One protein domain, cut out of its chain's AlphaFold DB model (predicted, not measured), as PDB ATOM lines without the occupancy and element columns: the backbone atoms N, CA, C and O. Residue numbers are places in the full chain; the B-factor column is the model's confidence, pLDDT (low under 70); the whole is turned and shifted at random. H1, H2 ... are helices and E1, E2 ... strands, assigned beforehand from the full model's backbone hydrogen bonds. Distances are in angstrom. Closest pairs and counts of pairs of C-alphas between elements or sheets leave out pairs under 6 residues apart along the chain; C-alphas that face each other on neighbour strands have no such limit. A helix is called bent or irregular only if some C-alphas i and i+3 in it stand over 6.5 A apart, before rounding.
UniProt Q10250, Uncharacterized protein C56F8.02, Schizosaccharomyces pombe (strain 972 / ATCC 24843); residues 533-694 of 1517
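This is residues 533 to 694 of the 1517 residues of the protein "Uncharacterized protein C56F8.02" of Schizosaccharomyces pombe (strain 972 / ATCC 24843) (UniProt Q10250). Two lobes and an arm make this domain: a small three-stranded sheet of E1, E2 and E3 with H2 over it, and a larger, strongly twisted sheet of E4 to E8, built round the long, sharply bent strand E7, with H3 standing up from it. The lobes meet where E3 comes close to E8, and the last residues, 688 to 694, mostly of E9, stick out alone. The printed part has 162 residues, with three named helices and nine named strands in the order E1 H1 E2 H2 E3 E4 E5 H3 E6 E7 E8 E9; the class is mixed, helices and strands. The small sheet runs E2 E1 E3, all antiparallel; the larger one is branched, its neighbour pairs antiparallel. The whole is compact, with a radius of gyration of the C-alphas of 17.5 A and spans of 50 by 50 by 38 A.

After residues 533 to 552, which hold no named element, E1, residues 553 to 557, is the inner strand of the first sheet. H1, residues 558 to 561, only grazes this sheet. E2, residues 568 to 571, is an edge strand antiparallel to E1 at 159 degrees, with N 555 and O 570 2.8 A apart, within hydrogen-bond range. H2, residues 572 to 578, is on the sheet at a height of 7.1 A; it lies over E1 and only just over E2, with 3 of its 7 C-alphas, and runs along the strands, at 18 degrees to E1 on the local plane. E3, residues 584 to 588, is the other edge strand, antiparallel to E1 at 154 degrees, with N 556 and O 585 at 2.8 A. E2, H2 and E3 form a split strand-helix-strand unit, two strands running the same way with E1 between them in the sheet; its crossover is right-handed. E4, residues 598 to 602, and E5, residues 616 to 621, form a hairpin, with N 617 and O 602 at 2.7 A. E7, residues 654 to 671, lies on the other side of E5 from E4, with N 618 and O 666 at 2.8 A. H3, residues 633 to 640, is on this sheet at a height of 8.3 A and stands up from it, its line rising 53 degrees; its closest C-alpha to E7 is Phe 640, 4.2 A from that of Leu 662. E6, residues 642 to 647, E7 and E8, residues 674 to 680, form a meander, each strand the antiparallel neighbour of the one before. E6 and E8 lie on one side of E7 and E5 on the other; N 657 and O 644 are 2.8 A apart, as are N 667 and O 679. The closest C-alphas of E3 and E8 are those of Gly 588 and Tyr 676, 6.6 A apart. E9, residues 684 to 693, pairs with no named strand and meets E8 only through their link. In H2 and H3 every O i to N i+4 pair is within hydrogen-bond range; H1 is too short for one.

E1 begins at C-alpha 553, (159.951, 178.821, 148.925). E7 is the longest strand by residues, with 18 residues; its first and last C-alphas are 24.4 A apart, and it bends by 112 degrees at residue 658. E6 measures 17.0 A, E8 18.1 A and E9 26.5 A; E9 ends at C-alpha 693, (192.411, 172.299, 161.638). H3 is the longest helix by residues, with 8 residues; from first to last C-alpha it measures 10.0 A, and H2 measures 10.1 A.

The C-alphas of Ala 631 and Asn 694 are the two farthest apart, 55.0 A. The printed part has no cut. The links E4 to E5 and E5 to H3 are long. The mean pLDDT of the printed part is 86.4; residues 538 to 550 and 691 to 694 are under 70.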
ATOM      1  N   GLU A 533     155.347 196.224 152.189       80.96
ATOM      2  CA  GLU A 533     156.505 195.379 152.478       80.96
ATOM      3  C   GLU A 533     157.842 196.098 152.236       80.96
ATOM      4  O   GLU A 533     158.809 195.873 152.962       80.96
ATOM      5  N   GLU A 534     157.899 197.018 151.273       77.67
ATOM      6  CA  GLU A 534     159.079 197.814 150.948       77.67
ATOM      7  C   GLU A 534     159.551 198.724 152.094       77.67
ATOM      8  O   GLU A 534     160.725 199.093 152.114       77.67
ATOM      9  N   PHE A 535     158.680 199.038 153.062       80.65
ATOM     10  CA  PHE A 535     158.975 199.921 154.196       80.65
ATOM     11  C   PHE A 535     159.343 199.178 155.485       80.65
ATOM     12  O   PHE A 535     159.777 199.804 156.445       80.65
ATOM     13  N   MET A 536     159.228 197.847 155.516       83.88
ATOM     14  CA  MET A 536     159.478 197.054 156.731       83.88
ATOM     15  C   MET A 536     160.956 196.980 157.126       83.88
ATOM     16  O   MET A 536     161.294 196.494 158.199       83.88
ATOM     17  N   SER A 537     161.864 197.384 156.240       79.35
ATOM     18  CA  SER A 537     163.292 197.431 156.529       79.35
ATOM     19  C   SER A 537     163.814 198.841 156.273       79.35
ATOM     20  O   SER A 537     163.497 199.399 155.222       79.35
ATOM     21  N   PRO A 538     164.704 199.384 157.127       68.46
ATOM     22  CA  PRO A 538     165.316 200.696 156.905       68.46
ATOM     23  C   PRO A 538     166.025 200.827 155.549       68.46
ATOM     24  O   PRO A 538     166.156 201.921 155.010       68.46
ATOM     25  N   LYS A 539     166.501 199.705 154.985       69.83
ATOM     26  CA  LYS A 539     167.178 199.661 153.677       69.83
ATOM     27  C   LYS A 539     166.223 199.409 152.500       69.83
ATOM     28  O   LYS A 539     166.666 199.477 151.353       69.83
ATOM     29  N   GLY A 540     164.954 199.119 152.783       65.21
ATOM     30  CA  GLY A 540     163.944 198.655 151.837       65.21
ATOM     31  C   GLY A 540     164.270 197.299 151.199       65.21
ATOM     32  O   GLY A 540     165.431 196.922 151.016       65.21
ATOM     33  N   PHE A 541     163.247 196.532 150.822       69.42
ATOM     34  CA  PHE A 541     163.456 195.312 150.039       69.42
ATOM     35  C   PHE A 541     163.492 195.642 148.546       69.42
ATOM     36  O   PHE A 541     162.472 195.932 147.930       69.42
ATOM     37  N   LYS A 542     164.676 195.555 147.929       57.45
ATOM     38  CA  LYS A 542     164.827 195.631 146.467       57.45
ATOM     39  C   LYS A 542     164.353 194.323 145.823       57.45
ATOM     40  O   LYS A 542     165.173 193.482 145.464       57.45
ATOM     41  N   SER A 543     163.047 194.107 145.704       54.52
ATOM     42  CA  SER A 543     162.514 193.009 144.889       54.52
ATOM     43  C   SER A 543     161.210 193.431 144.214       54.52
ATOM     44  O   SER A 543     160.362 194.013 144.888       54.52
ATOM     45  N   PRO A 544     161.006 193.131 142.915       51.95
ATOM     46  CA  PRO A 544     159.680 193.230 142.318       51.95
ATOM     47  C   PRO A 544     158.708 192.352 143.118       51.95
ATOM     48  O   PRO A 544     159.092 191.265 143.570       51.95
ATOM     49  N   ARG A 545     157.473 192.836 143.321       55.70
ATOM     50  CA  ARG A 545     156.408 192.083 144.001       55.70
ATOM     51  C   ARG A 545     156.304 190.685 143.394       55.70
ATOM     52  O   ARG A 545     156.160 190.556 142.180       55.70
ATOM     53  N   THR A 546     156.408 189.649 144.233       56.34
ATOM     54  CA  THR A 546     156.276 188.251 143.789       56.34
ATOM     55  C   THR A 546     154.944 188.067 143.049       56.34
ATOM     56  O   THR A 546     153.924 188.513 143.581       56.34
ATOM     57  N   PRO A 547     154.919 187.411 141.873       57.46
ATOM     58  CA  PRO A 547     153.682 187.101 141.164       57.46
ATOM     59  C   PRO A 547     152.667 186.425 142.095       57.46
ATOM     60  O   PRO A 547     152.992 185.472 142.804       57.46
ATOM     61  N   GLU A 548     151.423 186.908 142.105       59.89
ATOM     62  CA  GLU A 548     150.428 186.551 143.134       59.89
ATOM     63  C   GLU A 548     150.131 185.038 143.231       59.89
ATOM     64  O   GLU A 548     149.767 184.536 144.303       59.89
ATOM     65  N   ASN A 549     150.326 184.305 142.126       66.31
ATOM     66  CA  ASN A 549     150.054 182.872 141.987       66.31
ATOM     67  C   ASN A 549     151.313 181.979 142.098       66.31
ATOM     68  O   ASN A 549     151.325 180.857 141.584       66.31
ATOM     69  N   GLU A 550     152.371 182.453 142.762       69.42
ATOM     70  CA  GLU A 550     153.560 181.653 143.078       69.42
ATOM     71  C   GLU A 550     153.601 181.194 144.546       69.42
ATOM     72  O   GLU A 550     153.075 181.841 145.460       69.42
ATOM     73  N   ILE A 551     154.201 180.018 144.749       77.24
ATOM     74  CA  ILE A 551     154.530 179.467 146.068       77.24
ATOM     75  C   ILE A 551     155.886 180.056 146.438       77.24
ATOM     76  O   ILE A 551     156.838 179.880 145.684       77.24
ATOM     77  N   SER A 552     155.956 180.750 147.573       86.69
ATOM     78  CA  SER A 552     157.214 181.314 148.050       86.69
ATOM     79  C   SER A 552     157.982 180.262 148.834       86.69
ATOM     80  O   SER A 552     157.530 179.824 149.895       86.69
ATOM     81  N   GLU A 553     159.141 179.875 148.326       90.78
ATOM     82  CA  GLU A 553     159.951 178.821 148.925       90.78
ATOM     83  C   GLU A 553     161.428 178.970 148.597       90.78
ATOM     84  O   GLU A 553     161.817 179.577 147.601       90.78
ATOM     85  N   VAL A 554     162.263 178.387 149.444       92.59
ATOM     86  CA  VAL A 554     163.713 178.409 149.283       92.59
ATOM     87  C   VAL A 554     164.267 177.000 149.348       92.59
ATOM     88  O   VAL A 554     163.781 176.153 150.101       92.59
ATOM     89  N   LEU A 555     165.294 176.755 148.544       93.04
ATOM     90  CA  LEU A 555     166.132 175.576 148.644       93.04
ATOM     91  C   LEU A 555     167.390 175.962 149.414       93.04
ATOM     92  O   LEU A 555     168.171 176.782 148.939       93.04
ATOM     93  N   LEU A 556     167.559 175.391 150.598       92.67
ATOM     94  CA  LEU A 556     168.686 175.646 151.482       92.67
ATOM     95  C   LEU A 556     169.713 174.523 151.383       92.67
ATOM     96  O   LEU A 556     169.360 173.358 151.161       92.67
ATOM     97  N   GLU A 557     170.975 174.864 151.602       91.97
ATOM     98  CA  GLU A 557     172.028 173.881 151.832       91.97
ATOM     99  C   GLU A 557     171.880 173.264 153.228       91.97
ATOM    100  O   GLU A 557     171.894 173.953 154.247       91.97
ATOM    101  N   LYS A 558     171.739 171.938 153.283       85.85
ATOM    102  CA  LYS A 558     171.500 171.201 154.530       85.85
ATOM    103  C   LYS A 558     172.692 171.263 155.490       85.85
ATOM    104  O   LYS A 558     172.492 171.293 156.699       85.85
ATOM    105  N   GLU A 559     173.914 171.262 154.956       86.79
ATOM    106  CA  GLU A 559     175.142 171.279 155.760       86.79
ATOM    107  C   GLU A 559     175.349 172.623 156.468       86.79
ATOM    108  O   GLU A 559     175.719 172.631 157.637       86.79
ATOM    109  N   ALA A 560     175.023 173.743 155.814       90.95
ATOM    110  CA  ALA A 560     175.109 175.076 156.414       90.95
ATOM    111  C   ALA A 560     174.196 175.221 157.648       90.95
ATOM    112  O   ALA A 560     174.601 175.770 158.672       90.95
ATOM    113  N   LEU A 561     172.996 174.626 157.605       90.08
ATOM    114  CA  LEU A 561     172.049 174.667 158.724       90.08
ATOM    115  C   LEU A 561     172.578 174.004 160.001       90.08
ATOM    116  O   LEU A 561     172.136 174.370 161.088       90.08
ATOM    117  N   LYS A 562     173.534 173.068 159.904       88.71
ATOM    118  CA  LYS A 562     174.171 172.481 161.095       88.71
ATOM    119  C   LYS A 562     174.909 173.539 161.917       88.71
ATOM    120  O   LYS A 562     174.985 173.417 163.134       88.71
ATOM    121  N   LEU A 563     175.394 174.594 161.268       88.84
ATOM    122  CA  LEU A 563     176.075 175.731 161.886       88.84
ATOM    123  C   LEU A 563     175.137 176.928 162.112       88.84
ATOM    124  O   LEU A 563     175.606 178.034 162.352       88.84
ATOM    125  N   ASN A 564     173.815 176.723 162.026       88.62
ATOM    126  CA  ASN A 564     172.799 177.784 162.018       88.62
ATOM    127  C   ASN A 564     172.967 178.801 160.866       88.62
ATOM    128  O   ASN A 564     172.398 179.889 160.927       88.62
ATOM    129  N   GLU A 565     173.682 178.461 159.790       91.94
ATOM    130  CA  GLU A 565     173.816 179.320 158.608       91.94
ATOM    131  C   GLU A 565     172.740 179.014 157.559       91.94
ATOM    132  O   GLU A 565     172.418 177.861 157.262       91.94
ATOM    133  N   VAL A 566     172.193 180.064 156.946       93.29
ATOM    134  CA  VAL A 566     171.161 179.977 155.907       93.29
ATOM    135  C   VAL A 566     171.776 180.276 154.543       93.29
ATOM    136  O   VAL A 566     171.828 181.420 154.090       93.29
ATOM    137  N   VAL A 567     172.186 179.228 153.834       94.30
ATOM    138  CA  VAL A 567     172.670 179.338 152.451       94.30
ATOM    139  C   VAL A 567     171.542 178.986 151.488       94.30
ATOM    140  O   VAL A 567     171.142 177.827 151.371       94.30
ATOM    141  N   VAL A 568     171.010 179.996 150.795       92.16
ATOM    142  CA  VAL A 568     169.944 179.834 149.794       92.16
ATOM    143  C   VAL A 568     170.558 179.477 148.438       92.16
ATOM    144  O   VAL A 568     171.208 180.307 147.809       92.16
ATOM    145  N   LEU A 569     170.311 178.255 147.968       92.95
ATOM    146  CA  LEU A 569     170.801 177.725 146.689       92.95
ATOM    147  C   LEU A 569     169.896 178.107 145.512       92.95
ATOM    148  O   LEU A 569     170.360 178.370 144.403       92.95
ATOM    149  N   ALA A 570     168.586 178.123 145.748       91.33
ATOM    150  CA  ALA A 570     167.584 178.488 144.759       91.33
ATOM    151  C   ALA A 570     166.320 179.011 145.446       91.33
ATOM    152  O   ALA A 570     166.030 178.663 146.588       91.33
ATOM    153  N   GLU A 571     165.543 179.816 144.726       89.11
ATOM    154  CA  GLU A 571     164.260 180.351 145.191       89.11
ATOM    155  C   GLU A 571     163.134 179.892 144.243       89.11
ATOM    156  O   GLU A 571     163.353 179.659 143.045       89.11
ATOM    157  N   ASP A 572     161.943 179.722 144.809       85.99
ATOM    158  CA  ASP A 572     160.663 179.504 144.143       85.99
ATOM    159  C   ASP A 572     160.702 178.382 143.085       85.99
ATOM    160  O   ASP A 572     161.030 177.224 143.353       85.99
ATOM    161  N   ASP A 573     160.398 178.710 141.832       82.62
ATOM    162  CA  ASP A 573     160.267 177.744 140.747       82.62
ATOM    163  C   ASP A 573     161.572 176.971 140.460       82.62
ATOM    164  O   ASP A 573     161.531 175.829 139.982       82.62
ATOM    165  N   LYS A 574     162.735 177.562 140.777       85.82
ATOM    166  CA  LYS A 574     164.039 176.884 140.709       85.82
ATOM    167  C   LYS A 574     164.236 175.938 141.892       85.82
ATOM    168  O   LYS A 574     164.690 174.815 141.672       85.82
ATOM    169  N   ALA A 575     163.843 176.349 143.101       85.25
ATOM    170  CA  ALA A 575     163.905 175.511 144.298       85.25
ATOM    171  C   ALA A 575     163.124 174.204 144.096       85.25
ATOM    172  O   ALA A 575     163.672 173.122 144.305       85.25
ATOM    173  N   ARG A 576     161.898 174.284 143.559       82.76
ATOM    174  CA  ARG A 576     161.083 173.106 143.211       82.76
ATOM    175  C   ARG A 576     161.780 172.148 142.243       82.76
ATOM    176  O   ARG A 576     161.712 170.934 142.404       82.76
ATOM    177  N   ARG A 577     162.425 172.674 141.195       84.74
ATOM    178  CA  ARG A 577     163.077 171.846 140.161       84.74
ATOM    179  C   ARG A 577     164.341 171.159 140.676       84.74
ATOM    180  O   ARG A 577     164.695 170.100 140.167       84.74
ATOM    181  N   GLN A 578     165.002 171.751 141.669       85.12
ATOM    182  CA  GLN A 578     166.295 171.303 142.190       85.12
ATOM    183  C   GLN A 578     166.197 170.548 143.530       85.12
ATOM    184  O   GLN A 578     167.195 169.999 143.987       85.12
ATOM    185  N   SER A 579     165.005 170.423 144.127       80.85
ATOM    186  CA  SER A 579     164.807 169.867 145.478       80.85
ATOM    187  C   SER A 579     165.139 168.381 145.660       80.85
ATOM    188  O   SER A 579     165.043 167.862 146.767       80.85
ATOM    189  N   LYS A 580     165.504 167.664 144.592       78.01
ATOM    190  CA  LYS A 580     165.834 166.230 144.651       78.01
ATOM    191  C   LYS A 580     167.255 165.945 145.144       78.01
ATOM    192  O   LYS A 580     167.616 164.778 145.274       78.01
ATOM    193  N   HIS A 581     168.068 166.972 145.379       79.37
ATOM    194  CA  HIS A 581     169.454 166.789 145.789       79.37
ATOM    195  C   HIS A 581     169.547 166.440 147.294       79.37
ATOM    196  O   HIS A 581     168.950 167.142 148.110       79.37
ATOM    197  N   PRO A 582     170.294 165.392 147.698       74.32
ATOM    198  CA  PRO A 582     170.285 164.879 149.077       74.32
ATOM    199  C   PRO A 582     170.803 165.876 150.131       74.32
ATOM    200  O   PRO A 582     170.313 165.882 151.258       74.32
ATOM    201  N   ASN A 583     171.727 166.764 149.747       81.58
ATOM    202  CA  ASN A 583     172.270 167.826 150.613       81.58
ATOM    203  C   ASN A 583     171.436 169.114 150.624       81.58
ATOM    204  O   ASN A 583     171.930 170.168 151.020       81.58
ATOM    205  N   THR A 584     170.186 169.063 150.174       87.20
ATOM    206  CA  THR A 584     169.330 170.249 150.113       87.20
ATOM    207  C   THR A 584     168.048 170.045 150.887       87.20
ATOM    208  O   THR A 584     167.554 168.924 151.018       87.20
ATOM    209  N   ILE A 585     167.503 171.140 151.403       86.28
ATOM    210  CA  ILE A 585     166.199 171.148 152.046       86.28
ATOM    211  C   ILE A 585     165.337 172.267 151.490       86.28
ATOM    212  O   ILE A 585     165.780 173.396 151.313       86.28
ATOM    213  N   ARG A 586     164.084 171.937 151.198       89.51
ATOM    214  CA  ARG A 586     163.103 172.876 150.672       89.51
ATOM    215  C   ARG A 586     162.222 173.375 151.813       89.51
ATOM    216  O   ARG A 586     161.635 172.560 152.520       89.51
ATOM    217  N   VAL A 587     162.145 174.693 151.984       90.51
ATOM    218  CA  VAL A 587     161.416 175.348 153.081       90.51
ATOM    219  C   VAL A 587     160.456 176.388 152.512       90.51
ATOM    220  O   VAL A 587     160.850 177.232 151.704       90.51
ATOM    221  N   GLY A 588     159.189 176.324 152.922       92.00
ATOM    222  CA  GLY A 588     158.141 177.242 152.474       92.00
ATOM    223  C   GLY A 588     158.009 178.451 153.394       92.00
ATOM    224  O   GLY A 588     158.227 178.351 154.601       92.00
ATOM    225  N   ALA A 589     157.638 179.596 152.825       92.63
ATOM    226  CA  ALA A 589     157.450 180.826 153.585       92.63
ATOM    227  C   ALA A 589     156.047 180.916 154.202       92.63
ATOM    228  O   ALA A 589     155.048 180.617 153.542       92.63
ATOM    229  N   PHE A 590     155.958 181.481 155.406       93.46
ATOM    230  CA  PHE A 590     154.699 181.991 155.969       93.46
ATOM    231  C   PHE A 590     154.291 183.356 155.406       93.46
ATOM    232  O   PHE A 590     153.199 183.832 155.700       93.46
ATOM    233  N   TRP A 591     155.124 183.919 154.521       90.93
ATOM    234  CA  TRP A 591     155.031 185.274 153.972       90.93
ATOM    235  C   TRP A 591     155.417 186.332 154.999       90.93
ATOM    236  O   TRP A 591     156.368 186.126 155.744       90.93
ATOM    237  N   TYR A 592     154.806 187.506 154.956       91.69
ATOM    238  CA  TYR A 592     155.254 188.651 155.729       91.69
ATOM    239  C   TYR A 592     154.813 188.527 157.196       91.69
ATOM    240  O   TYR A 592     153.838 187.824 157.499       91.69
ATOM    241  N   PRO A 593     155.520 189.194 158.125       93.02
ATOM    242  CA  PRO A 593     154.994 189.505 159.445       93.02
ATOM    243  C   PRO A 593     153.549 189.992 159.388       93.02
ATOM    244  O   PRO A 593     153.140 190.674 158.438       93.02
ATOM    245  N   PHE A 594     152.785 189.666 160.427       92.63
ATOM    246  CA  PHE A 594     151.457 190.225 160.617       92.63
ATOM    247  C   PHE A 594     151.515 191.761 160.586       92.63
ATOM    248  O   PHE A 594     152.544 192.353 160.894       92.63
ATOM    249  N   VAL A 595     150.436 192.402 160.137       90.88
ATOM    250  CA  VAL A 595     150.464 193.803 159.675       90.88
ATOM    251  C   VAL A 595     151.067 194.750 160.712       90.88
ATOM    252  O   VAL A 595     151.959 195.517 160.389       90.88
ATOM    253  N   ASP A 596     150.630 194.642 161.962       91.19
ATOM    254  CA  ASP A 596     151.050 195.475 163.089       91.19
ATOM    255  C   ASP A 596     152.184 194.852 163.922       91.19
ATOM    256  O   ASP A 596     152.370 195.237 165.076       91.19
ATOM    257  N   ALA A 597     152.898 193.857 163.386       93.26
ATOM    258  CA  ALA A 597     153.928 193.128 164.114       93.26
ATOM    259  C   ALA A 597     155.343 193.570 163.727       93.26
ATOM    260  O   ALA A 597     155.706 193.585 162.550       93.26
ATOM    261  N   THR A 598     156.154 193.830 164.750       93.77
ATOM    262  CA  THR A 598     157.608 193.922 164.653       93.77
ATOM    263  C   THR A 598     158.199 192.533 164.857       93.77
ATOM    264  O   THR A 598     157.812 191.822 165.788       93.77
ATOM    265  N   LEU A 599     159.139 192.133 164.004       94.28
ATOM    266  CA  LEU A 599     159.738 190.798 164.041       94.28
ATOM    267  C   LEU A 599     161.267 190.868 164.072       94.28
ATOM    268  O   LEU A 599     161.878 191.467 163.189       94.28
ATOM    269  N   ALA A 600     161.882 190.229 165.064       94.75
ATOM    270  CA  ALA A 600     163.329 190.149 165.242       94.75
ATOM    271  C   ALA A 600     163.805 188.689 165.212       94.75
ATOM    272  O   ALA A 600     163.085 187.786 165.631       94.75
ATOM    273  N   ILE A 601     165.026 188.471 164.718       96.11
ATOM    274  CA  ILE A 601     165.715 187.177 164.786       96.11
ATOM    275  C   ILE A 601     166.837 187.320 165.809       96.11
ATOM    276  O   ILE A 601     167.740 188.143 165.632       96.11
ATOM    277  N   VAL A 602     166.729 186.566 166.896       95.66
ATOM    278  CA  VAL A 602     167.554 186.713 168.095       95.66
ATOM    279  C   VAL A 602     168.214 185.384 168.414       95.66
ATOM    280  O   VAL A 602     167.582 184.334 168.340       95.66
ATOM    281  N   ASP A 603     169.481 185.409 168.791       92.65
ATOM    282  CA  ASP A 603     170.150 184.232 169.322       92.65
ATOM    283  C   ASP A 603     169.526 183.882 170.693       92.65
ATOM    284  O   ASP A 603     169.560 184.711 171.609       92.65
ATOM    285  N   PRO A 604     168.925 182.688 170.863       90.36
ATOM    286  CA  PRO A 604     168.208 182.337 172.088       90.36
ATOM    287  C   PRO A 604     169.111 182.195 173.323       90.36
ATOM    288  O   PRO A 604     168.592 182.272 174.443       90.36
ATOM    289  N   GLU A 605     170.415 181.976 173.130       87.53
ATOM    290  CA  GLU A 605     171.414 181.747 174.178       87.53
ATOM    291  C   GLU A 605     172.031 183.073 174.631       87.53
ATOM    292  O   GLU A 605     172.097 183.350 175.830       87.53
ATOM    293  N   THR A 606     172.423 183.921 173.676       89.89
ATOM    294  CA  THR A 606     173.091 185.204 173.966       89.89
ATOM    295  C   THR A 606     172.132 186.395 174.055       89.89
ATOM    296  O   THR A 606     172.501 187.441 174.585       89.89
ATOM    297  N   GLN A 607     170.892 186.251 173.571       92.49
ATOM    298  CA  GLN A 607     169.874 187.310 173.456       92.49
ATOM    299  C   GLN A 607     170.285 188.475 172.540       92.49
ATOM    300  O   GLN A 607     169.709 189.569 172.597       92.49
ATOM    301  N   VAL A 608     171.269 188.257 171.668       92.39
ATOM    302  CA  VAL A 608     171.772 189.254 170.718       92.39
ATOM    303  C   VAL A 608     171.073 189.101 169.362       92.39
ATOM    304  O   VAL A 608     170.779 187.989 168.927       92.39
ATOM    305  N   LEU A 609     170.807 190.215 168.670       93.59
ATOM    306  CA  LEU A 609     170.291 190.195 167.295       93.59
ATOM    307  C   LEU A 609     171.236 189.425 166.362       93.59
ATOM    308  O   LEU A 609     172.437 189.716 166.302       93.59
ATOM    309  N   CYS A 610     170.676 188.492 165.594       93.18
ATOM    310  CA  CYS A 610     171.425 187.687 164.635       93.18
ATOM    311  C   CYS A 610     171.890 188.509 163.419       93.18
ATOM    312  O   CYS A 610     171.314 189.538 163.054       93.18
ATOM    313  N   LEU A 611     172.935 188.024 162.743       91.29
ATOM    314  CA  LEU A 611     173.313 188.512 161.414       91.29
ATOM    315  C   LEU A 611     172.273 188.081 160.361       91.29
ATOM    316  O   LEU A 611     171.574 187.081 160.554       91.29
ATOM    317  N   PRO A 612     172.178 188.785 159.218       87.80
ATOM    318  CA  PRO A 612     171.398 188.306 158.084       87.80
ATOM    319  C   PRO A 612     171.827 186.895 157.665       87.80
ATOM    320  O   PRO A 612     173.017 186.599 157.622       87.80
ATOM    321  N   ASN A 613     170.858 186.061 157.275       89.87
ATOM    322  CA  ASN A 613     171.071 184.662 156.878       89.87
ATOM    323  C   ASN A 613     171.606 183.745 157.999       89.87
ATOM    324  O   ASN A 613     172.247 182.739 157.709       89.87
ATOM    325  N   ILE A 614     171.321 184.059 159.260       92.80
ATOM    326  CA  ILE A 614     171.528 183.153 160.393       92.80
ATOM    327  C   ILE A 614     170.167 182.693 160.913       92.80
ATOM    328  O   ILE A 614     169.193 183.450 160.898       92.80
ATOM    329  N   VAL A 615     170.093 181.437 161.346       93.86
ATOM    330  CA  VAL A 615     168.937 180.915 162.069       93.86
ATOM    331  C   VAL A 615     168.981 181.432 163.500       93.86
ATOM    332  O   VAL A 615     169.957 181.212 164.211       93.86
ATOM    333  N   GLY A 616     167.895 182.054 163.939       94.85
ATOM    334  CA  GLY A 616     167.704 182.460 165.329       94.85
ATOM    335  C   GLY A 616     166.276 182.214 165.788       94.85
ATOM    336  O   GLY A 616     165.418 181.771 165.020       94.85
ATOM    337  N   GLU A 617     166.023 182.496 167.058       95.85
ATOM    338  CA  GLU A 617     164.681 182.528 167.614       95.85
ATOM    339  C   GLU A 617     163.917 183.738 167.068       95.85
ATOM    340  O   GLU A 617     164.413 184.863 167.015       95.85
ATOM    341  N   ILE A 618     162.680 183.492 166.664       95.98
ATOM    342  CA  ILE A 618     161.749 184.486 166.164       95.98
ATOM    343  C   ILE A 618     161.119 185.188 167.367       95.98
ATOM    344  O   ILE A 618     160.363 184.588 168.130       95.98
ATOM    345  N   TRP A 619     161.428 186.463 167.548       96.19
ATOM    346  CA  TRP A 619     160.874 187.302 168.608       96.19
ATOM    347  C   TRP A 619     159.904 188.304 168.000       96.19
ATOM    348  O   TRP A 619     160.201 188.913 166.972       96.19
ATOM    349  N   VAL A 620     158.734 188.467 168.610       95.46
ATOM    350  CA  VAL A 620     157.645 189.255 168.024       95.46
ATOM    351  C   VAL A 620     157.083 190.256 169.020       95.46
ATOM    352  O   VAL A 620     156.837 189.933 170.176       95.46
ATOM    353  N   ASP A 621     156.855 191.472 168.553       94.76
ATOM    354  CA  ASP A 621     156.156 192.524 169.284       94.76
ATOM    355  C   ASP A 621     154.967 192.980 168.438       94.76
ATOM    356  O   ASP A 621     155.108 193.242 167.245       94.76
ATOM    357  N   SER A 622     153.769 193.003 169.016       93.29
ATOM    358  CA  SER A 622     152.554 193.394 168.304       93.29
ATOM    359  C   SER A 622     151.433 193.743 169.286       93.29
ATOM    360  O   SER A 622     151.197 192.993 170.240       93.29
ATOM    361  N   PRO A 623     150.635 194.794 169.011       91.57
ATOM    362  CA  PRO A 623     149.389 195.070 169.732       91.57
ATOM    363  C   PRO A 623     148.358 193.931 169.666       91.57
ATOM    364  O   PRO A 623     147.405 193.915 170.448       91.57
ATOM    365  N   SER A 624     148.524 193.005 168.718       90.57
ATOM    366  CA  SER A 624     147.684 191.823 168.519       90.57
ATOM    367  C   SER A 624     148.102 190.614 169.375       90.57
ATOM    368  O   SER A 624     147.464 189.566 169.272       90.57
ATOM    369  N   LEU A 625     149.132 190.732 170.225       88.88
ATOM    370  CA  LEU A 625     149.584 189.674 171.139       88.88
ATOM    371  C   LEU A 625     149.053 189.848 172.565       88.88
ATOM    372  O   LEU A 625     148.736 190.944 173.022       88.88
ATOM    373  N   SER A 626     148.958 188.734 173.293       85.70
ATOM    374  CA  SER A 626     148.531 188.737 174.693       85.70
ATOM    375  C   SER A 626     149.567 189.389 175.607       85.70
ATOM    376  O   SER A 626     150.760 189.230 175.383       85.70
ATOM    377  N   GLY A 627     149.123 190.017 176.697       78.42
ATOM    378  CA  GLY A 627     150.013 190.700 177.647       78.42
ATOM    379  C   GLY A 627     150.644 189.816 178.729       78.42
ATOM    380  O   GLY A 627     151.167 190.356 179.697       78.42
ATOM    381  N   GLY A 628     150.529 188.484 178.649       92.25
ATOM    382  CA  GLY A 628     151.182 187.585 179.601       92.25
ATOM    383  C   GLY A 628     150.391 186.361 180.045       92.25
ATOM    384  O   GLY A 628     149.248 186.120 179.639       92.25
ATOM    385  N   PHE A 629     151.008 185.606 180.957       93.20
ATOM    386  CA  PHE A 629     150.398 184.470 181.634       93.20
ATOM    387  C   PHE A 629     149.689 184.870 182.935       93.20
ATOM    388  O   PHE A 629     150.138 185.704 183.726       93.20
ATOM    389  N   PHE A 630     148.568 184.208 183.194       92.12
ATOM    390  CA  PHE A 630     147.734 184.386 184.364       92.12
ATOM    391  C   PHE A 630     148.392 183.747 185.588       92.12
ATOM    392  O   PHE A 630     148.692 182.556 185.596       92.12
ATOM    393  N   ALA A 631     148.570 184.547 186.643       89.33
ATOM    394  CA  ALA A 631     149.182 184.145 187.912       89.33
ATOM    395  C   ALA A 631     150.651 183.663 187.820       89.33
ATOM    396  O   ALA A 631     151.134 183.023 188.752       89.33
ATOM    397  N   LEU A 632     151.379 184.008 186.748       90.88
ATOM    398  CA  LEU A 632     152.770 183.586 186.525       90.88
ATOM    399  C   LEU A 632     153.695 184.774 186.175       90.88
ATOM    400  O   LEU A 632     154.294 184.795 185.105       90.88
ATOM    401  N   PRO A 633     153.865 185.769 187.074       91.75
ATOM    402  CA  PRO A 633     154.536 187.034 186.757       91.75
ATOM    403  C   PRO A 633     156.004 186.864 186.334       91.75
ATOM    404  O   PRO A 633     156.437 187.545 185.418       91.75
ATOM    405  N   LYS A 634     156.761 185.932 186.943       90.45
ATOM    406  CA  LYS A 634     158.167 185.673 186.564       90.45
ATOM    407  C   LYS A 634     158.291 185.149 185.125       90.45
ATOM    408  O   LYS A 634     159.188 185.562 184.402       90.45
ATOM    409  N   GLN A 635     157.408 184.230 184.725       88.39
ATOM    410  CA  GLN A 635     157.407 183.689 183.363       88.39
ATOM    411  C   GLN A 635     156.877 184.719 182.366       88.39
ATOM    412  O   GLN A 635     157.422 184.827 181.275       88.39
ATOM    413  N   THR A 636     155.867 185.508 182.755       92.80
ATOM    414  CA  THR A 636     155.390 186.641 181.954       92.80
ATOM    415  C   THR A 636     156.529 187.602 181.635       92.80
ATOM    416  O   THR A 636     156.739 187.895 180.468       92.80
ATOM    417  N   GLU A 637     157.313 188.019 182.630       92.86
ATOM    418  CA  GLU A 637     158.455 188.913 182.408       92.86
ATOM    419  C   GLU A 637     159.484 188.308 181.440       92.86
ATOM    420  O   GLU A 637     159.869 188.934 180.459       92.86
ATOM    421  N   ALA A 638     159.887 187.056 181.668       90.73
ATOM    422  CA  ALA A 638     160.929 186.411 180.871       90.73
ATOM    423  C   ALA A 638     160.518 186.110 179.415       90.73
ATOM    424  O   ALA A 638     161.387 186.023 178.550       90.73
ATOM    425  N   ILE A 639     159.222 185.899 179.157       91.67
ATOM    426  CA  ILE A 639     158.714 185.462 177.847       91.67
ATOM    427  C   ILE A 639     158.043 186.602 177.085       91.67
ATOM    428  O   ILE A 639     158.269 186.704 175.890       91.67
ATOM    429  N   PHE A 640     157.232 187.442 177.732       92.79
ATOM    430  CA  PHE A 640     156.458 188.509 177.075       92.79
ATOM    431  C   PHE A 640     157.152 189.871 177.081       92.79
ATOM    432  O   PHE A 640     156.794 190.728 176.279       92.79
ATOM    433  N   HIS A 641     158.120 190.066 177.978       93.44
ATOM    434  CA  HIS A 641     158.866 191.317 178.130       93.44
ATOM    435  C   HIS A 641     160.367 191.102 177.902       93.44
ATOM    436  O   HIS A 641     161.213 191.781 178.488       93.44
ATOM    437  N   ALA A 642     160.717 190.136 177.045       93.22
ATOM    438  CA  ALA A 642     162.105 189.839 176.733       93.22
ATOM    439  C   ALA A 642     162.742 190.999 175.960       93.22
ATOM    440  O   ALA A 642     162.113 191.616 175.099       93.22
ATOM    441  N   ARG A 643     164.008 191.297 176.257       93.87
ATOM    442  CA  ARG A 643     164.765 192.376 175.611       93.87
ATOM    443  C   ARG A 643     165.981 191.799 174.919       93.87
ATOM    444  O   ARG A 643     166.688 190.977 175.488       93.87
ATOM    445  N   THR A 644     166.203 192.227 173.685       93.13
ATOM    446  CA  THR A 644     167.365 191.817 172.890       93.13
ATOM    447  C   THR A 644     168.462 192.872 172.973       93.13
ATOM    448  O   THR A 644     168.180 194.038 173.245       93.13
ATOM    449  N   SER A 645     169.708 192.481 172.724       91.06
ATOM    450  CA  SER A 645     170.843 193.397 172.605       91.06
ATOM    451  C   SER A 645     171.350 193.478 171.165       91.06
ATOM    452  O   SER A 645     171.276 192.513 170.407       91.06
ATOM    453  N   PHE A 646     171.918 194.619 170.783       89.29
ATOM    454  CA  PHE A 646     172.702 194.759 169.554       89.29
ATOM    455  C   PHE A 646     174.156 195.072 169.906       89.29
ATOM    456  O   PHE A 646     174.436 195.628 170.963       89.29
ATOM    457  N   ILE A 647     175.093 194.710 169.037       87.43
ATOM    458  CA  ILE A 647     176.507 195.007 169.244       87.43
ATOM    459  C   ILE A 647     176.778 196.406 168.703       87.43
ATOM    460  O   ILE A 647     176.599 196.681 167.514       87.43
ATOM    461  N   SER A 648     177.224 197.293 169.587       83.73
ATOM    462  CA  SER A 648     177.606 198.652 169.215       83.73
ATOM    463  C   SER A 648     178.802 198.657 168.267       83.73
ATOM    464  O   SER A 648     179.804 197.990 168.530       83.73
ATOM    465  N   SER A 649     178.734 199.471 167.212       81.53
ATOM    466  CA  SER A 649     179.891 199.791 166.364       81.53
ATOM    467  C   SER A 649     180.995 200.532 167.112       81.53
ATOM    468  O   SER A 649     182.143 200.499 166.677       81.53
ATOM    469  N   ASP A 650     180.649 201.194 168.216       82.27
ATOM    470  CA  ASP A 650     181.551 202.110 168.909       82.27
ATOM    471  C   ASP A 650     182.270 201.416 170.068       82.27
ATOM    472  O   ASP A 650     183.451 201.659 170.302       82.27
ATOM    473  N   THR A 651     181.557 200.552 170.801       83.33
ATOM    474  CA  THR A 651     182.087 199.870 171.994       83.33
ATOM    475  C   THR A 651     182.382 198.391 171.777       83.33
ATOM    476  O   THR A 651     182.998 197.789 172.648       83.33
ATOM    477  N   PHE A 652     181.933 197.790 170.666       82.11
ATOM    478  CA  PHE A 652     181.999 196.343 170.407       82.11
ATOM    479  C   PHE A 652     181.372 195.476 171.512       82.11
ATOM    480  O   PHE A 652     181.631 194.282 171.587       82.11
ATOM    481  N   GLN A 653     180.512 196.062 172.348       82.20
ATOM    482  CA  GLN A 653     179.816 195.370 173.428       82.20
ATOM    483  C   GLN A 653     178.307 195.296 173.153       82.20
ATOM    484  O   GLN A 653     177.768 196.164 172.449       82.20
ATOM    485  N   PRO A 654     177.605 194.290 173.710       83.56
ATOM    486  CA  PRO A 654     176.153 194.207 173.640       83.56
ATOM    487  C   PRO A 654     175.496 195.370 174.393       83.56
ATOM    488  O   PRO A 654     175.704 195.547 175.591       83.56
ATOM    489  N   ILE A 655     174.675 196.150 173.692       87.63
ATOM    490  CA  ILE A 655     173.823 197.195 174.258       87.63
ATOM    491  C   ILE A 655     172.370 196.708 174.208       87.63
ATOM    492  O   ILE A 655     171.885 196.378 173.120       87.63
ATOM    493  N   PRO A 656     171.651 196.673 175.345       86.89
ATOM    494  CA  PRO A 656     170.255 196.260 175.373       86.89
ATOM    495  C   PRO A 656     169.360 197.259 174.631       86.89
ATOM    496  O   PRO A 656     169.473 198.476 174.794       86.89
ATOM    497  N   SER A 657     168.437 196.732 173.832       85.73
ATOM    498  CA  SER A 657     167.347 197.481 173.214       85.73
ATOM    499  C   SER A 657     166.282 197.840 174.254       85.73
ATOM    500  O   SER A 657     166.013 197.085 175.189       85.73
ATOM    501  N   ASN A 658     165.636 198.993 174.064       86.39
ATOM    502  CA  ASN A 658     164.485 199.399 174.873       86.39
ATOM    503  C   ASN A 658     163.191 198.674 174.477       86.39
ATOM    504  O   ASN A 658     162.234 198.708 175.246       86.39
ATOM    505  N   GLN A 659     163.139 198.072 173.286       89.70
ATOM    506  CA  GLN A 659     161.949 197.380 172.800       89.70
ATOM    507  C   GLN A 659     161.814 196.003 173.458       89.70
ATOM    508  O   GLN A 659     162.790 195.262 173.587       89.70
ATOM    509  N   GLU A 660     160.589 195.685 173.866       92.89
ATOM    510  CA  GLU A 660     160.215 194.411 174.472       92.89
ATOM    511  C   GLU A 660     159.590 193.499 173.420       92.89
ATOM    512  O   GLU A 660     158.897 193.967 172.520       92.89
ATOM    513  N   PHE A 661     159.833 192.199 173.543       94.90
ATOM    514  CA  PHE A 661     159.341 191.187 172.622       94.90
ATOM    515  C   PHE A 661     158.775 189.983 173.374       94.90
ATOM    516  O   PHE A 661     159.231 189.617 174.462       94.90
ATOM    517  N   LEU A 662     157.840 189.306 172.714       94.97
ATOM    518  CA  LEU A 662     157.459 187.937 173.011       94.97
ATOM    519  C   LEU A 662     158.482 186.960 172.410       94.97
ATOM    520  O   LEU A 662     158.686 186.937 171.192       94.97
ATOM    521  N   ARG A 663     159.035 186.082 173.247       94.62
ATOM    522  CA  ARG A 663     159.786 184.888 172.837       94.62
ATOM    523  C   ARG A 663     158.828 183.810 172.352       94.62
ATOM    524  O   ARG A 663     158.017 183.314 173.130       94.62
ATOM    525  N   THR A 664     158.898 183.463 171.069       92.79
ATOM    526  CA  THR A 664     157.976 182.475 170.486       92.79
ATOM    527  C   THR A 664     158.448 181.032 170.637       92.79
ATOM    528  O   THR A 664     157.659 180.123 170.389       92.79
ATOM    529  N   GLY A 665     159.730 180.811 170.950       91.53
ATOM    530  CA  GLY A 665     160.359 179.493 170.873       91.53
ATOM    531  C   GLY A 665     160.521 178.958 169.443       91.53
ATOM    532  O   GLY A 665     161.009 177.848 169.267       91.53
ATOM    533  N   LEU A 666     160.135 179.698 168.397       93.10
ATOM    534  CA  LEU A 666     160.268 179.254 167.007       93.10
ATOM    535  C   LEU A 666     161.637 179.636 166.452       93.10
ATOM    536  O   LEU A 666     162.011 180.803 166.475       93.10
ATOM    537  N   LEU A 667     162.359 178.671 165.887       93.91
ATOM    538  CA  LEU A 667     163.593 178.913 165.149       93.91
ATOM    539  C   LEU A 667     163.304 179.152 163.674       93.91
ATOM    540  O   LEU A 667     162.551 178.408 163.036       93.91
ATOM    541  N   GLY A 668     163.962 180.152 163.106       94.34
ATOM    542  CA  GLY A 668     163.788 180.494 161.710       94.34
ATOM    543  C   GLY A 668     164.673 181.635 161.247       94.34
ATOM    544  O   GLY A 668     165.651 182.002 161.892       94.34
ATOM    545  N   PHE A 669     164.328 182.174 160.087       94.79
ATOM    546  CA  PHE A 669     165.035 183.291 159.477       94.79
ATOM    547  C   PHE A 669     164.084 184.126 158.624       94.79
ATOM    548  O   PHE A 669     162.980 183.708 158.260       94.79
ATOM    549  N   ILE A 670     164.544 185.324 158.275       91.88
ATOM    550  CA  ILE A 670     163.815 186.256 157.422       91.88
ATOM    551  C   ILE A 670     164.576 186.428 156.114       91.88
ATOM    552  O   ILE A 670     165.765 186.744 156.104       91.88
ATOM    553  N   ARG A 671     163.873 186.284 154.989       87.62
ATOM    554  CA  ARG A 671     164.437 186.499 153.652       87.62
ATOM    555  C   ARG A 671     163.466 187.311 152.807       87.62
ATOM    556  O   ARG A 671     162.326 186.903 152.608       87.62
ATOM    557  N   LYS A 672     163.921 188.466 152.302       84.36
ATOM    558  CA  LYS A 672     163.094 189.424 151.534       84.36
ATOM    559  C   LYS A 672     161.786 189.786 152.265       84.36
ATOM    560  O   LYS A 672     160.714 189.765 151.673       84.36
ATOM    561  N   GLY A 673     161.878 190.011 153.578       87.29
ATOM    562  CA  GLY A 673     160.735 190.313 154.448       87.29
ATOM    563  C   GLY A 673     159.845 189.121 154.797       87.29
ATOM    564  O   GLY A 673     158.984 189.255 155.659       87.29
ATOM    565  N   LYS A 674     160.041 187.953 154.174       90.86
ATOM    566  CA  LYS A 674     159.231 186.760 154.423       90.86
ATOM    567  C   LYS A 674     159.823 185.913 155.550       90.86
ATOM    568  O   LYS A 674     161.042 185.760 155.625       90.86
ATOM    569  N   VAL A 675     158.953 185.352 156.383       93.64
ATOM    570  CA  VAL A 675     159.275 184.520 157.546       93.64
ATOM    571  C   VAL A 675     159.343 183.051 157.135       93.64
ATOM    572  O   VAL A 675     158.411 182.520 156.523       93.64
ATOM    573  N   TYR A 676     160.438 182.392 157.500       94.44
ATOM    574  CA  TYR A 676     160.654 180.958 157.331       94.44
ATOM    575  C   TYR A 676     160.899 180.339 158.702       94.44
ATOM    576  O   TYR A 676     161.727 180.841 159.457       94.44
ATOM    577  N   VAL A 677     160.195 179.251 159.016       93.38
ATOM    578  CA  VAL A 677     160.294 178.538 160.299       93.38
ATOM    579  C   VAL A 677     160.851 177.139 160.051       93.38
ATOM    580  O   VAL A 677     160.443 176.466 159.103       93.38
ATOM    581  N   LEU A 678     161.792 176.715 160.892       90.32
ATOM    582  CA  LEU A 678     162.437 175.398 160.836       90.32
ATOM    583  C   LEU A 678     161.900 174.443 161.918       90.32
ATOM    584  O   LEU A 678     161.828 173.228 161.708       90.32
ATOM    585  N   GLY A 679     161.467 174.977 163.060       88.54
ATOM    586  CA  GLY A 679     160.877 174.207 164.152       88.54
ATOM    587  C   GLY A 679     160.910 174.964 165.475       88.54
ATOM    588  O   GLY A 679     161.148 176.170 165.491       88.54
ATOM    589  N   LEU A 680     160.679 174.252 166.576       87.93
ATOM    590  CA  LEU A 680     160.839 174.790 167.928       87.93
ATOM    591  C   LEU A 680     162.309 174.734 168.359       87.93
ATOM    592  O   LEU A 680     163.038 173.815 167.982       87.93
ATOM    593  N   TYR A 681     162.731 175.700 169.168       88.10
ATOM    594  CA  TYR A 681     164.058 175.752 169.777       88.10
ATOM    595  C   TYR A 681     164.305 174.534 170.670       88.10
ATOM    596  O   TYR A 681     165.356 173.906 170.584       88.10
ATOM    597  N   GLU A 682     163.299 174.132 171.442       85.41
ATOM    598  CA  GLU A 682     163.342 172.960 172.317       85.41
ATOM    599  C   GLU A 682     163.418 171.635 171.540       85.41
ATOM    600  O   GLU A 682     163.820 170.615 172.096       85.41
ATOM    601  N   ASP A 683     163.065 171.650 170.250       86.96
ATOM    602  CA  ASP A 683     163.134 170.499 169.344       86.96
ATOM    603  C   ASP A 683     164.435 170.469 168.516       86.96
ATOM    604  O   ASP A 683     164.563 169.666 167.578       86.96
ATOM    605  N   ARG A 684     165.406 171.337 168.828       88.93
ATOM    606  CA  ARG A 684     166.740 171.334 168.222       88.93
ATOM    607  C   ARG A 684     167.661 170.407 169.009       88.93
ATOM    608  O   ARG A 684     167.925 170.642 170.181       88.93
ATOM    609  N   LEU A 685     168.203 169.395 168.341       92.20
ATOM    610  CA  LEU A 685     169.257 168.554 168.895       92.20
ATOM    611  C   LEU A 685     170.604 169.227 168.661       92.20
ATOM    612  O   LEU A 685     170.869 169.711 167.555       92.20
ATOM    613  N   GLN A 686     171.459 169.202 169.675       90.32
ATOM    614  CA  GLN A 686     172.839 169.653 169.570       90.32
ATOM    615  C   GLN A 686     173.764 168.438 169.585       90.32
ATOM    616  O   GLN A 686     173.516 167.456 170.281       90.32
ATOM    617  N   GLN A 687     174.837 168.473 168.802       89.06
ATOM    618  CA  GLN A 687     175.866 167.445 168.861       89.06
ATOM    619  C   GLN A 687     177.245 168.068 168.678       89.06
ATOM    620  O   GLN A 687     177.522 168.727 167.680       89.06
ATOM    621  N   LYS A 688     178.119 167.824 169.656       84.12
ATOM    622  CA  LYS A 688     179.520 168.239 169.616       84.12
ATOM    623  C   LYS A 688     180.234 167.550 168.451       84.12
ATOM    624  O   LYS A 688     180.097 166.337 168.269       84.12
ATOM    625  N   VAL A 689     181.023 168.306 167.704       80.90
ATOM    626  CA  VAL A 689     181.930 167.818 166.667       80.90
ATOM    627  C   VAL A 689     183.293 168.436 166.929       80.90
ATOM    628  O   VAL A 689     183.440 169.655 167.010       80.90
ATOM    629  N   GLU A 690     184.289 167.578 167.097       74.74
ATOM    630  CA  GLU A 690     185.677 168.003 167.233       74.74
ATOM    631  C   GLU A 690     186.312 168.001 165.849       74.74
ATOM    632  O   GLU A 690     186.261 167.000 165.128       74.74
ATOM    633  N   TRP A 691     186.883 169.140 165.474       68.99
ATOM    634  CA  TRP A 691     187.624 169.292 164.235       68.99
ATOM    635  C   TRP A 691     189.058 169.691 164.562       68.99
ATOM    636  O   TRP A 691     189.312 170.499 165.454       68.99
ATOM    637  N   VAL A 692     190.007 169.083 163.856       61.01
ATOM    638  CA  VAL A 692     191.421 169.445 163.956       61.01
ATOM    639  C   VAL A 692     191.772 170.172 162.673       61.01
ATOM    640  O   VAL A 692     191.911 169.531 161.631       61.01
ATOM    641  N   ASP A 693     191.920 171.492 162.752       58.89
ATOM    642  CA  ASP A 693     192.411 172.299 161.638       58.89
ATOM    643  C   ASP A 693     193.743 172.952 162.025       58.89
ATOM    644  O   ASP A 693     193.887 173.562 163.085       58.89
ATOM    645  N   ASN A 694     194.775 172.754 161.200       58.85
ATOM    646  CA  ASN A 694     196.144 173.238 161.433       58.85
ATOM    647  C   ASN A 694     196.740 172.935 162.831       58.85
ATOM    648  O   ASN A 694     197.582 173.681 163.333       58.85
TER     649      ASN A 694